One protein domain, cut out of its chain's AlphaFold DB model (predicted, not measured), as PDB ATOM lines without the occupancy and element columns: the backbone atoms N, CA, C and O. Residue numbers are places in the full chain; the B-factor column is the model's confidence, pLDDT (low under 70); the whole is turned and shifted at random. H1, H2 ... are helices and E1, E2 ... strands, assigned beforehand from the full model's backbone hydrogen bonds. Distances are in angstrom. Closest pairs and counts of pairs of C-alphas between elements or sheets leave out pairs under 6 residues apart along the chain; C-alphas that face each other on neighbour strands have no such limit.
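What this domain is: This is residues 40 to 112 of the 113 residues of an uncharacterized protein of Capsicum annuum (UniProt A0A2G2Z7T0). With little regular structure, a small mixed sheet, E1 E5 E2, makes the middle; antiparallel E3 and E4 with H1 make one end, loop 51 to 72 the other. Of 73 printed residues, 24 are in named elements, in order E1 E2 E3 H1 E4 E5, mostly strand. It is compact, radius of gyration of the C-alphas 11.9 A, spanning 30 by 25 by 21 A.

How they stand to each other: Start at E1, residues 48 to 50, parallel to E5, residues 107 to 111; N 49 and O 109, 2.8 A, are within hydrogen-bond range. E2, residues 73 to 75, is antiparallel to E5, N 74 to O 108 2.7 A. E3, residues 84 to 87, is antiparallel to E4, residues 95 to 99, N 86 to O 96 2.8 A. H1, residues 88 to 91, is too short for O i to N i+4 pairs.

Where its parts are: Find C-alpha 48 at (27.097, -1.101, -38.422); E5 runs 13.2 A to C-alpha 111 at (24.248, -7.094, -40.891).

The domain as a whole: E1 to E2 is a long link; Pro 64 is among 5 residues with pLDDT under 70.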
ATOM      1  N   VAL A  40      16.178  -5.590 -27.172       75.81
ATOM      2  CA  VAL A  40      16.978  -5.967 -28.340       75.81
ATOM      3  C   VAL A  40      18.444  -5.784 -27.992       75.81
ATOM      4  O   VAL A  40      18.826  -4.791 -27.373       75.81
ATOM      5  N   LYS A  41      19.262  -6.748 -28.391       79.56
ATOM      6  CA  LYS A  41      20.714  -6.659 -28.293       79.56
ATOM      7  C   LYS A  41      21.275  -6.570 -29.705       79.56
ATOM      8  O   LYS A  41      20.771  -7.218 -30.616       79.56
ATOM      9  N   ALA A  42      22.294  -5.746 -29.867       78.62
ATOM     10  CA  ALA A  42      23.033  -5.579 -31.105       78.62
ATOM     11  C   ALA A  42      24.427  -5.047 -30.766       78.62
ATOM     12  O   ALA A  42      24.640  -4.519 -29.670       78.62
ATOM     13  N   ILE A  43      25.360  -5.178 -31.700       80.69
ATOM     14  CA  ILE A  43      26.728  -4.677 -31.555       80.69
ATOM     15  C   ILE A  43      26.903  -3.486 -32.499       80.69
ATOM     16  O   ILE A  43      26.484  -3.549 -33.655       80.69
ATOM     17  N   ASN A  44      27.514  -2.403 -32.007       82.56
ATOM     18  CA  ASN A  44      27.958  -1.300 -32.855       82.56
ATOM     19  C   ASN A  44      29.354  -1.609 -33.411       82.56
ATOM     20  O   ASN A  44      30.280  -1.803 -32.628       82.56
ATOM     21  N   LEU A  45      29.513  -1.628 -34.735       81.50
ATOM     22  CA  LEU A  45      30.815  -1.774 -35.398       81.50
ATOM     23  C   LEU A  45      31.063  -0.614 -36.371       81.50
ATOM     24  O   LEU A  45      31.157  -0.814 -37.579       81.50
ATOM     25  N   GLY A  46      31.132   0.615 -35.856       75.75
ATOM     26  CA  GLY A  46      31.530   1.778 -36.657       75.75
ATOM     27  C   GLY A  46      30.509   2.145 -37.736       75.75
ATOM     28  O   GLY A  46      30.840   2.211 -38.918       75.75
ATOM     29  N   GLY A  47      29.247   2.324 -37.337       75.12
ATOM     30  CA  GLY A  47      28.132   2.577 -38.263       75.12
ATOM     31  C   GLY A  47      27.448   1.306 -38.772       75.12
ATOM     32  O   GLY A  47      26.534   1.379 -39.589       75.12
ATOM     33  N   TRP A  48      27.846   0.141 -38.265       78.88
ATOM     34  CA  TRP A  48      27.097  -1.101 -38.422       78.88
ATOM     35  C   TRP A  48      26.343  -1.438 -37.141       78.88
ATOM     36  O   TRP A  48      26.891  -1.310 -36.046       78.88
ATOM     37  N   LEU A  49      25.103  -1.898 -37.292       82.12
ATOM     38  CA  LEU A  49      24.317  -2.509 -36.231       82.12
ATOM     39  C   LEU A  49      24.213  -4.005 -36.527       82.12
ATOM     40  O   LEU A  49      23.436  -4.431 -37.383       82.12
ATOM     41  N   LEU A  50      25.035  -4.791 -35.843       80.44
ATOM     42  CA  LEU A  50      25.125  -6.225 -36.067       80.44
ATOM     43  C   LEU A  50      24.182  -6.981 -35.128       80.44
ATOM     44  O   LEU A  50      24.233  -6.800 -33.908       80.44
ATOM     45  N   THR A  51      23.355  -7.857 -35.696       75.12
ATOM     46  CA  THR A  51      22.486  -8.774 -34.948       75.12
ATOM     47  C   THR A  51      22.739 -10.201 -35.421       75.12
ATOM     48  O   THR A  51      22.379 -10.551 -36.539       75.12
ATOM     49  N   GLU A  52      23.373 -11.024 -34.594       69.88
ATOM     50  CA  GLU A  52      23.693 -12.416 -34.939       69.88
ATOM     51  C   GLU A  52      22.485 -13.330 -34.678       69.88
ATOM     52  O   GLU A  52      21.635 -13.029 -33.836       69.88
ATOM     53  N   GLY A  53      22.401 -14.476 -35.363       67.94
ATOM     54  CA  GLY A  53      21.246 -15.386 -35.248       67.94
ATOM     55  C   GLY A  53      20.996 -15.937 -33.832       67.94
ATOM     56  O   GLY A  53      19.867 -16.302 -33.485       67.94
ATOM     57  N   TRP A  54      22.035 -15.958 -32.989       71.12
ATOM     58  CA  TRP A  54      21.949 -16.342 -31.577       71.12
ATOM     59  C   TRP A  54      21.561 -15.181 -30.648       71.12
ATOM     60  O   TRP A  54      21.160 -15.419 -29.505       71.12
ATOM     61  N   ILE A  55      21.618 -13.930 -31.118       71.62
ATOM     62  CA  ILE A  55      21.194 -12.761 -30.351       71.62
ATOM     63  C   ILE A  55      19.666 -12.684 -30.383       71.62
ATOM     64  O   ILE A  55      19.046 -12.239 -31.349       71.62
ATOM     65  N   LYS A  56      19.038 -13.144 -29.298       73.19
ATOM     66  CA  LYS A  56      17.584 -13.095 -29.125       73.19
ATOM     67  C   LYS A  56      17.171 -11.929 -28.220       73.19
ATOM     68  O   LYS A  56      17.849 -11.660 -27.224       73.19
ATOM     69  N   PRO A  57      16.046 -11.264 -28.532       73.12
ATOM     70  CA  PRO A  57      15.191 -11.461 -29.704       73.12
ATOM     71  C   PRO A  57      15.819 -10.866 -30.975       73.12
ATOM     72  O   PRO A  57      16.311  -9.740 -30.951       73.12
ATOM     73  N   SER A  58      15.754 -11.601 -32.090       72.00
ATOM     74  CA  SER A  58      16.195 -11.071 -33.385       72.00
ATOM     75  C   SER A  58      15.243  -9.972 -33.850       72.00
ATOM     76  O   SER A  58      14.016 -10.082 -33.710       72.00
ATOM     77  N   LEU A  59      15.820  -8.903 -34.391       72.94
ATOM     78  CA  LEU A  59      15.074  -7.767 -34.918       72.94
ATOM     79  C   LEU A  59      14.648  -7.983 -36.376       72.94
ATOM     80  O   LEU A  59      13.626  -7.443 -36.793       72.94
ATOM     81  N   PHE A  60      15.395  -8.799 -37.126       73.38
ATOM     82  CA  PHE A  60      15.271  -8.906 -38.583       73.38
ATOM     83  C   PHE A  60      14.888 -10.312 -39.081       73.38
ATOM     84  O   PHE A  60      14.679 -10.480 -40.279       73.38
ATOM     85  N   ASP A  61      14.708 -11.304 -38.194       72.19
ATOM     86  CA  ASP A  61      14.287 -12.674 -38.574       72.19
ATOM     87  C   ASP A  61      12.946 -12.700 -39.341       72.19
ATOM     88  O   ASP A  61      12.686 -13.618 -40.111       72.19
ATOM     89  N   GLY A  62      12.080 -11.702 -39.131       69.75
ATOM     90  CA  GLY A  62      10.760 -11.610 -39.769       69.75
ATOM     91  C   GLY A  62      10.747 -10.958 -41.154       69.75
ATOM     92  O   GLY A  62       9.664 -10.725 -41.685       69.75
ATOM     93  N   ILE A  63      11.906 -10.609 -41.720       71.88
ATOM     94  CA  ILE A  63      11.992  -9.861 -42.980       71.88
ATOM     95  C   ILE A  63      12.182 -10.856 -44.130       71.88
ATOM     96  O   ILE A  63      13.274 -11.405 -44.278       71.88
ATOM     97  N   PRO A  64      11.145 -11.097 -44.955       66.31
ATOM     98  CA  PRO A  64      11.120 -12.226 -45.884       66.31
ATOM     99  C   PRO A  64      12.215 -12.155 -46.951       66.31
ATOM    100  O   PRO A  64      12.683 -13.193 -47.407       66.31
ATOM    101  N   ASN A  65      12.642 -10.948 -47.325       70.00
ATOM    102  CA  ASN A  65      13.535 -10.738 -48.461       70.00
ATOM    103  C   ASN A  65      14.935 -10.233 -48.067       70.00
ATOM    104  O   ASN A  65      15.758  -9.968 -48.929       70.00
ATOM    105  N   LYS A  66      15.229 -10.109 -46.761       71.00
ATOM    106  CA  LYS A  66      16.520  -9.605 -46.245       71.00
ATOM    107  C   LYS A  66      16.981  -8.261 -46.845       71.00
ATOM    108  O   LYS A  66      18.148  -7.920 -46.699       71.00
ATOM    109  N   ASP A  67      16.071  -7.480 -47.428       68.44
ATOM    110  CA  ASP A  67      16.351  -6.240 -48.176       68.44
ATOM    111  C   ASP A  67      17.094  -5.161 -47.371       68.44
ATOM    112  O   ASP A  67      17.597  -4.200 -47.932       68.44
ATOM    113  N   PHE A  68      17.162  -5.300 -46.048       72.06
ATOM    114  CA  PHE A  68      17.862  -4.372 -45.160       72.06
ATOM    115  C   PHE A  68      19.236  -4.871 -44.692       72.06
ATOM    116  O   PHE A  68      19.936  -4.155 -43.984       72.06
ATOM    117  N   LEU A  69      19.603  -6.105 -45.048       74.19
ATOM    118  CA  LEU A  69      20.845  -6.772 -44.642       74.19
ATOM    119  C   LEU A  69      21.935  -6.703 -45.722       74.19
ATOM    120  O   LEU A  69      22.993  -7.311 -45.580       74.19
ATOM    121  N   ASP A  70      21.672  -5.991 -46.814       77.31
ATOM    122  CA  ASP A  70      22.554  -5.821 -47.971       77.31
ATOM    123  C   ASP A  70      23.557  -4.661 -47.805       77.31
ATOM    124  O   ASP A  70      24.317  -4.339 -48.718       77.31
ATOM    125  N   GLY A  71      23.581  -4.032 -46.627       75.62
ATOM    126  CA  GLY A  71      24.388  -2.847 -46.356       75.62
ATOM    127  C   GLY A  71      23.685  -1.523 -46.670       75.62
ATOM    128  O   GLY A  71      24.350  -0.479 -46.667       75.62
ATOM    129  N   THR A  72      22.368  -1.541 -46.901       83.06
ATOM    130  CA  THR A  72      21.524  -0.341 -46.938       83.06
ATOM    131  C   THR A  72      21.651   0.461 -45.640       83.06
ATOM    132  O   THR A  72      21.648  -0.085 -44.536       83.06
ATOM    133  N   GLY A  73      21.776   1.785 -45.771       85.19
ATOM    134  CA  GLY A  73      21.790   2.705 -44.636       85.19
ATOM    135  C   GLY A  73      20.385   2.901 -44.067       85.19
ATOM    136  O   GLY A  73      19.492   3.380 -44.760       85.19
ATOM    137  N   LEU A  74      20.202   2.548 -42.801       86.44
ATOM    138  CA  LEU A  74      18.955   2.626 -42.053       86.44
ATOM    139  C   LEU A  74      19.051   3.626 -40.909       86.44
ATOM    140  O   LEU A  74      20.084   3.761 -40.261       86.44
ATOM    141  N   GLN A  75      17.933   4.278 -40.616       89.12
ATOM    142  CA  GLN A  75      17.804   5.213 -39.505       89.12
ATOM    143  C   GLN A  75      16.712   4.709 -38.568       89.12
ATOM    144  O   GLN A  75      15.576   4.468 -38.983       89.12
ATOM    145  N   PHE A  76      17.046   4.546 -37.291       86.25
ATOM    146  CA  PHE A  76      16.108   4.042 -36.293       86.25
ATOM    147  C   PHE A  76      15.534   5.204 -35.493       86.25
ATOM    148  O   PHE A  76      16.259   5.869 -34.758       86.25
ATOM    149  N   LYS A  77      14.225   5.440 -35.614       88.44
ATOM    150  CA  LYS A  77      13.520   6.483 -34.864       88.44
ATOM    151  C   LYS A  77      12.706   5.878 -33.729       88.44
ATOM    152  O   LYS A  77      11.865   5.007 -33.944       88.44
ATOM    153  N   SER A  78      12.918   6.380 -32.519       84.38
ATOM    154  CA  SER A  78      12.054   6.089 -31.383       84.38
ATOM    155  C   SER A  78      10.670   6.687 -31.631       84.38
ATOM    156  O   SER A  78      10.535   7.896 -31.811       84.38
ATOM    157  N   VAL A  79       9.635   5.847 -31.608       81.25
ATOM    158  CA  VAL A  79       8.239   6.298 -31.735       81.25
ATOM    159  C   VAL A  79       7.811   7.097 -30.503       81.25
ATOM    160  O   VAL A  79       7.091   8.079 -30.631       81.25
ATOM    161  N   THR A  80       8.286   6.711 -29.316       80.88
ATOM    162  CA  THR A  80       7.915   7.356 -28.050       80.88
ATOM    163  C   THR A  80       8.636   8.681 -27.833       80.88
ATOM    164  O   THR A  80       8.024   9.632 -27.363       80.88
ATOM    165  N   MET A  81       9.924   8.762 -28.180       83.69
ATOM    166  CA  MET A  81      10.722   9.980 -27.989       83.69
ATOM    167  C   MET A  81      10.782  10.869 -29.232       83.69
ATOM    168  O   MET A  81      11.198  12.018 -29.135       83.69
ATOM    169  N   GLY A  82      10.424  10.348 -30.408       87.88
ATOM    170  CA  GLY A  82      10.539  11.066 -31.679       87.88
ATOM    171  C   GLY A  82      11.980  11.337 -32.117       87.88
ATOM    172  O   GLY A  82      12.186  12.159 -33.006       87.88
ATOM    173  N   LYS A  83      12.961  10.661 -31.509       90.38
ATOM    174  CA  LYS A  83      14.398  10.879 -31.713       90.38
ATOM    175  C   LYS A  83      15.055   9.723 -32.449       90.38
ATOM    176  O   LYS A  83      14.622   8.577 -32.307       90.38
ATOM    177  N   TYR A  84      16.102  10.023 -33.198       90.44
ATOM    178  CA  TYR A  84      16.913   9.048 -33.905       90.44
ATOM    179  C   TYR A  84      17.993   8.464 -33.007       90.44
ATOM    180  O   TYR A  84      18.548   9.137 -32.136       90.44
ATOM    181  N   LEU A  85      18.249   7.183 -33.231       88.81
ATOM    182  CA  LEU A  85      19.349   6.438 -32.656       88.81
ATOM    183  C   LEU A  85      20.663   6.972 -33.234       88.81
ATOM    184  O   LEU A  85      20.764   7.095 -34.445       88.81
ATOM    185  N   CYS A  86      21.644   7.270 -32.390       88.88
ATOM    186  CA  CYS A  86      22.947   7.812 -32.763       88.88
ATOM    187  C   CYS A  86      24.064   6.929 -32.197       88.88
ATOM    188  O   CYS A  86      23.998   6.477 -31.048       88.88
ATOM    189  N   ALA A  87      25.079   6.670 -33.018       87.31
ATOM    190  CA  ALA A  87      26.324   6.029 -32.624       87.31
ATOM    191  C   ALA A  87      27.320   7.092 -32.136       87.31
ATOM    192  O   ALA A  87      28.088   7.643 -32.929       87.31
ATOM    193  N   GLU A  88      27.323   7.373 -30.833       85.00
ATOM    194  CA  GLU A  88      28.176   8.413 -30.249       85.00
ATOM    195  C   GLU A  88      29.662   8.148 -30.541       85.00
ATOM    196  O   GLU A  88      30.158   7.018 -30.422       85.00
ATOM    197  N   LEU A  89      30.373   9.209 -30.943       82.75
ATOM    198  CA  LEU A  89      31.774   9.169 -31.385       82.75
ATOM    199  C   LEU A  89      32.038   8.145 -32.508       82.75
ATOM    200  O   LEU A  89      33.054   7.452 -32.506       82.75
ATOM    201  N   GLY A  90      31.108   8.018 -33.459       75.50
ATOM    202  CA  GLY A  90      31.252   7.101 -34.594       75.50
ATOM    203  C   GLY A  90      31.136   5.625 -34.210       75.50
ATOM    204  O   GLY A  90      31.644   4.769 -34.927       75.50
ATOM    205  N   GLY A  91      30.488   5.317 -33.082       77.75
ATOM    206  CA  GLY A  91      30.239   3.942 -32.646       77.75
ATOM    207  C   GLY A  91      31.293   3.337 -31.723       77.75
ATOM    208  O   GLY A  91      31.165   2.176 -31.348       77.75
ATOM    209  N   GLY A  92      32.299   4.112 -31.306       73.81
ATOM    210  CA  GLY A  92      33.298   3.677 -30.322       73.81
ATOM    211  C   GLY A  92      32.795   3.649 -28.873       73.81
ATOM    212  O   GLY A  92      33.544   3.266 -27.976       73.81
ATOM    213  N   THR A  93      31.556   4.089 -28.624       81.50
ATOM    214  CA  THR A  93      30.990   4.201 -27.274       81.50
ATOM    215  C   THR A  93      29.577   3.616 -27.185       81.50
ATOM    216  O   THR A  93      29.379   2.425 -27.416       81.50
ATOM    217  N   ILE A  94      28.594   4.429 -26.803       82.69
ATOM    218  CA  ILE A  94      27.211   4.030 -26.588       82.69
ATOM    219  C   ILE A  94      26.363   4.338 -27.818       82.69
ATOM    220  O   ILE A  94      26.656   5.234 -28.607       82.69
ATOM    221  N   ILE A  95      25.260   3.606 -27.936       85.44
ATOM    222  CA  ILE A  95      24.176   3.969 -28.835       85.44
ATOM    223  C   ILE A  95      23.075   4.628 -28.001       85.44
ATOM    224  O   ILE A  95      22.608   4.042 -27.023       85.44
ATOM    225  N   VAL A  96      22.640   5.826 -28.387       87.44
ATOM    226  CA  VAL A  96      21.609   6.589 -27.665       87.44
ATOM    227  C   VAL A  96      20.626   7.231 -28.638       87.44
ATOM    228  O   VAL A  96      21.001   7.654 -29.721       87.44
ATOM    229  N   ALA A  97      19.345   7.301 -28.274       88.38
ATOM    230  CA  ALA A  97      18.322   7.959 -29.087       88.38
ATOM    231  C   ALA A  97      18.120   9.420 -28.650       88.38
ATOM    232  O   ALA A  97      17.153   9.746 -27.956       88.38
ATOM    233  N   ASN A  98      19.063  10.298 -28.999       88.44
ATOM    234  CA  ASN A  98      19.109  11.692 -28.540       88.44
ATOM    235  C   ASN A  98      18.839  12.741 -29.636       88.44
ATOM    236  O   ASN A  98      18.396  13.840 -29.282       88.44
ATOM    237  N   PHE A  99      19.044  12.411 -30.913       84.81
ATOM    238  CA  PHE A  99      19.034  13.376 -32.019       84.81
ATOM    239  C   PHE A  99      17.655  13.579 -32.660       84.81
ATOM    240  O   PHE A  99      16.859  12.647 -32.754       84.81
ATOM    241  N   THR A 100      17.350  14.800 -33.105       87.12
ATOM    242  CA  THR A 100      16.065  15.135 -33.755       87.12
ATOM    243  C   THR A 100      16.066  14.887 -35.253       87.12
ATOM    244  O   THR A 100      15.016  14.557 -35.798       87.12
ATOM    245  N   ASP A 101      17.232  14.979 -35.888       84.88
ATOM    246  CA  ASP A 101      17.417  14.847 -37.329       84.88
ATOM    247  C   ASP A 101      18.556  13.873 -37.609       84.88
ATOM    248  O   ASP A 101      19.633  13.984 -37.027       84.88
ATOM    249  N   ALA A 102      18.307  12.897 -38.478       85.31
ATOM    250  CA  ALA A 102      19.293  11.884 -38.811       85.31
ATOM    251  C   ALA A 102      20.178  12.343 -39.969       85.31
ATOM    252  O   ALA A 102      19.679  12.710 -41.036       85.31
ATOM    253  N   THR A 103      21.494  12.292 -39.766       80.62
ATOM    254  CA  THR A 103      22.482  12.669 -40.779       80.62
ATOM    255  C   THR A 103      23.493  11.539 -40.976       80.62
ATOM    256  O   THR A 103      23.201  10.556 -41.659       80.62
ATOM    257  N   GLY A 104      24.680  11.651 -40.385       82.25
ATOM    258  CA  GLY A 104      25.753  10.672 -40.515       82.25
ATOM    259  C   GLY A 104      25.697   9.601 -39.435       82.25
ATOM    260  O   GLY A 104      25.573   8.419 -39.740       82.25
ATOM    261  N   TRP A 105      25.795  10.011 -38.171       83.50
ATOM    262  CA  TRP A 105      25.996   9.091 -37.043       83.50
ATOM    263  C   TRP A 105      24.722   8.344 -36.635       83.50
ATOM    264  O   TRP A 105      24.778   7.389 -35.861       83.50
ATOM    265  N   GLU A 106      23.583   8.748 -37.193       86.88
ATOM    266  CA  GLU A 106      22.281   8.102 -37.039       86.88
ATOM    267  C   GLU A 106      21.970   7.095 -38.157       86.88
ATOM    268  O   GLU A 106      20.923   6.442 -38.131       86.88
ATOM    269  N   THR A 107      22.860   6.975 -39.148       87.06
ATOM    270  CA  THR A 107      22.709   6.050 -40.272       87.06
ATOM    271  C   THR A 107      23.523   4.785 -40.015       87.06
ATOM    272  O   THR A 107      24.749   4.819 -39.921       87.06
ATOM    273  N   PHE A 108      22.833   3.651 -39.936       86.06
ATOM    274  CA  PHE A 108      23.396   2.342 -39.631       86.06
ATOM    275  C   PHE A 108      23.222   1.387 -40.794       86.06
ATOM    276  O   PHE A 108      22.144   1.285 -41.365       86.06
ATOM    277  N   LYS A 109      24.244   0.597 -41.084       86.12
ATOM    278  CA  LYS A 109      24.101  -0.583 -41.931       86.12
ATOM    279  C   LYS A 109      23.768  -1.777 -41.058       86.12
ATOM    280  O   LYS A 109      24.406  -1.977 -40.026       86.12
ATOM    281  N   VAL A 110      22.775  -2.564 -41.444       81.38
ATOM    282  CA  VAL A 110      22.424  -3.767 -40.692       81.38
ATOM    283  C   VAL A 110      23.098  -4.969 -41.332       81.38
ATOM    284  O   VAL A 110      23.077  -5.134 -42.548       81.38
ATOM    285  N   GLY A 111      23.699  -5.806 -40.492       74.06
ATOM    286  CA  GLY A 111      24.248  -7.094 -40.891       74.06
ATOM    287  C   GLY A 111      23.741  -8.204 -39.980       74.06
ATOM    288  O   GLY A 111      23.454  -7.978 -38.801       74.06
ATOM    289  N   ILE A 112      23.661  -9.409 -40.534       72.50
ATOM    290  CA  ILE A 112      23.597 -10.652 -39.765       72.50
ATOM    291  C   ILE A 112      24.883 -11.407 -40.090       72.50
ATOM    292  O   ILE A 112      25.154 -11.654 -41.266       72.50
TER     293      ILE A 112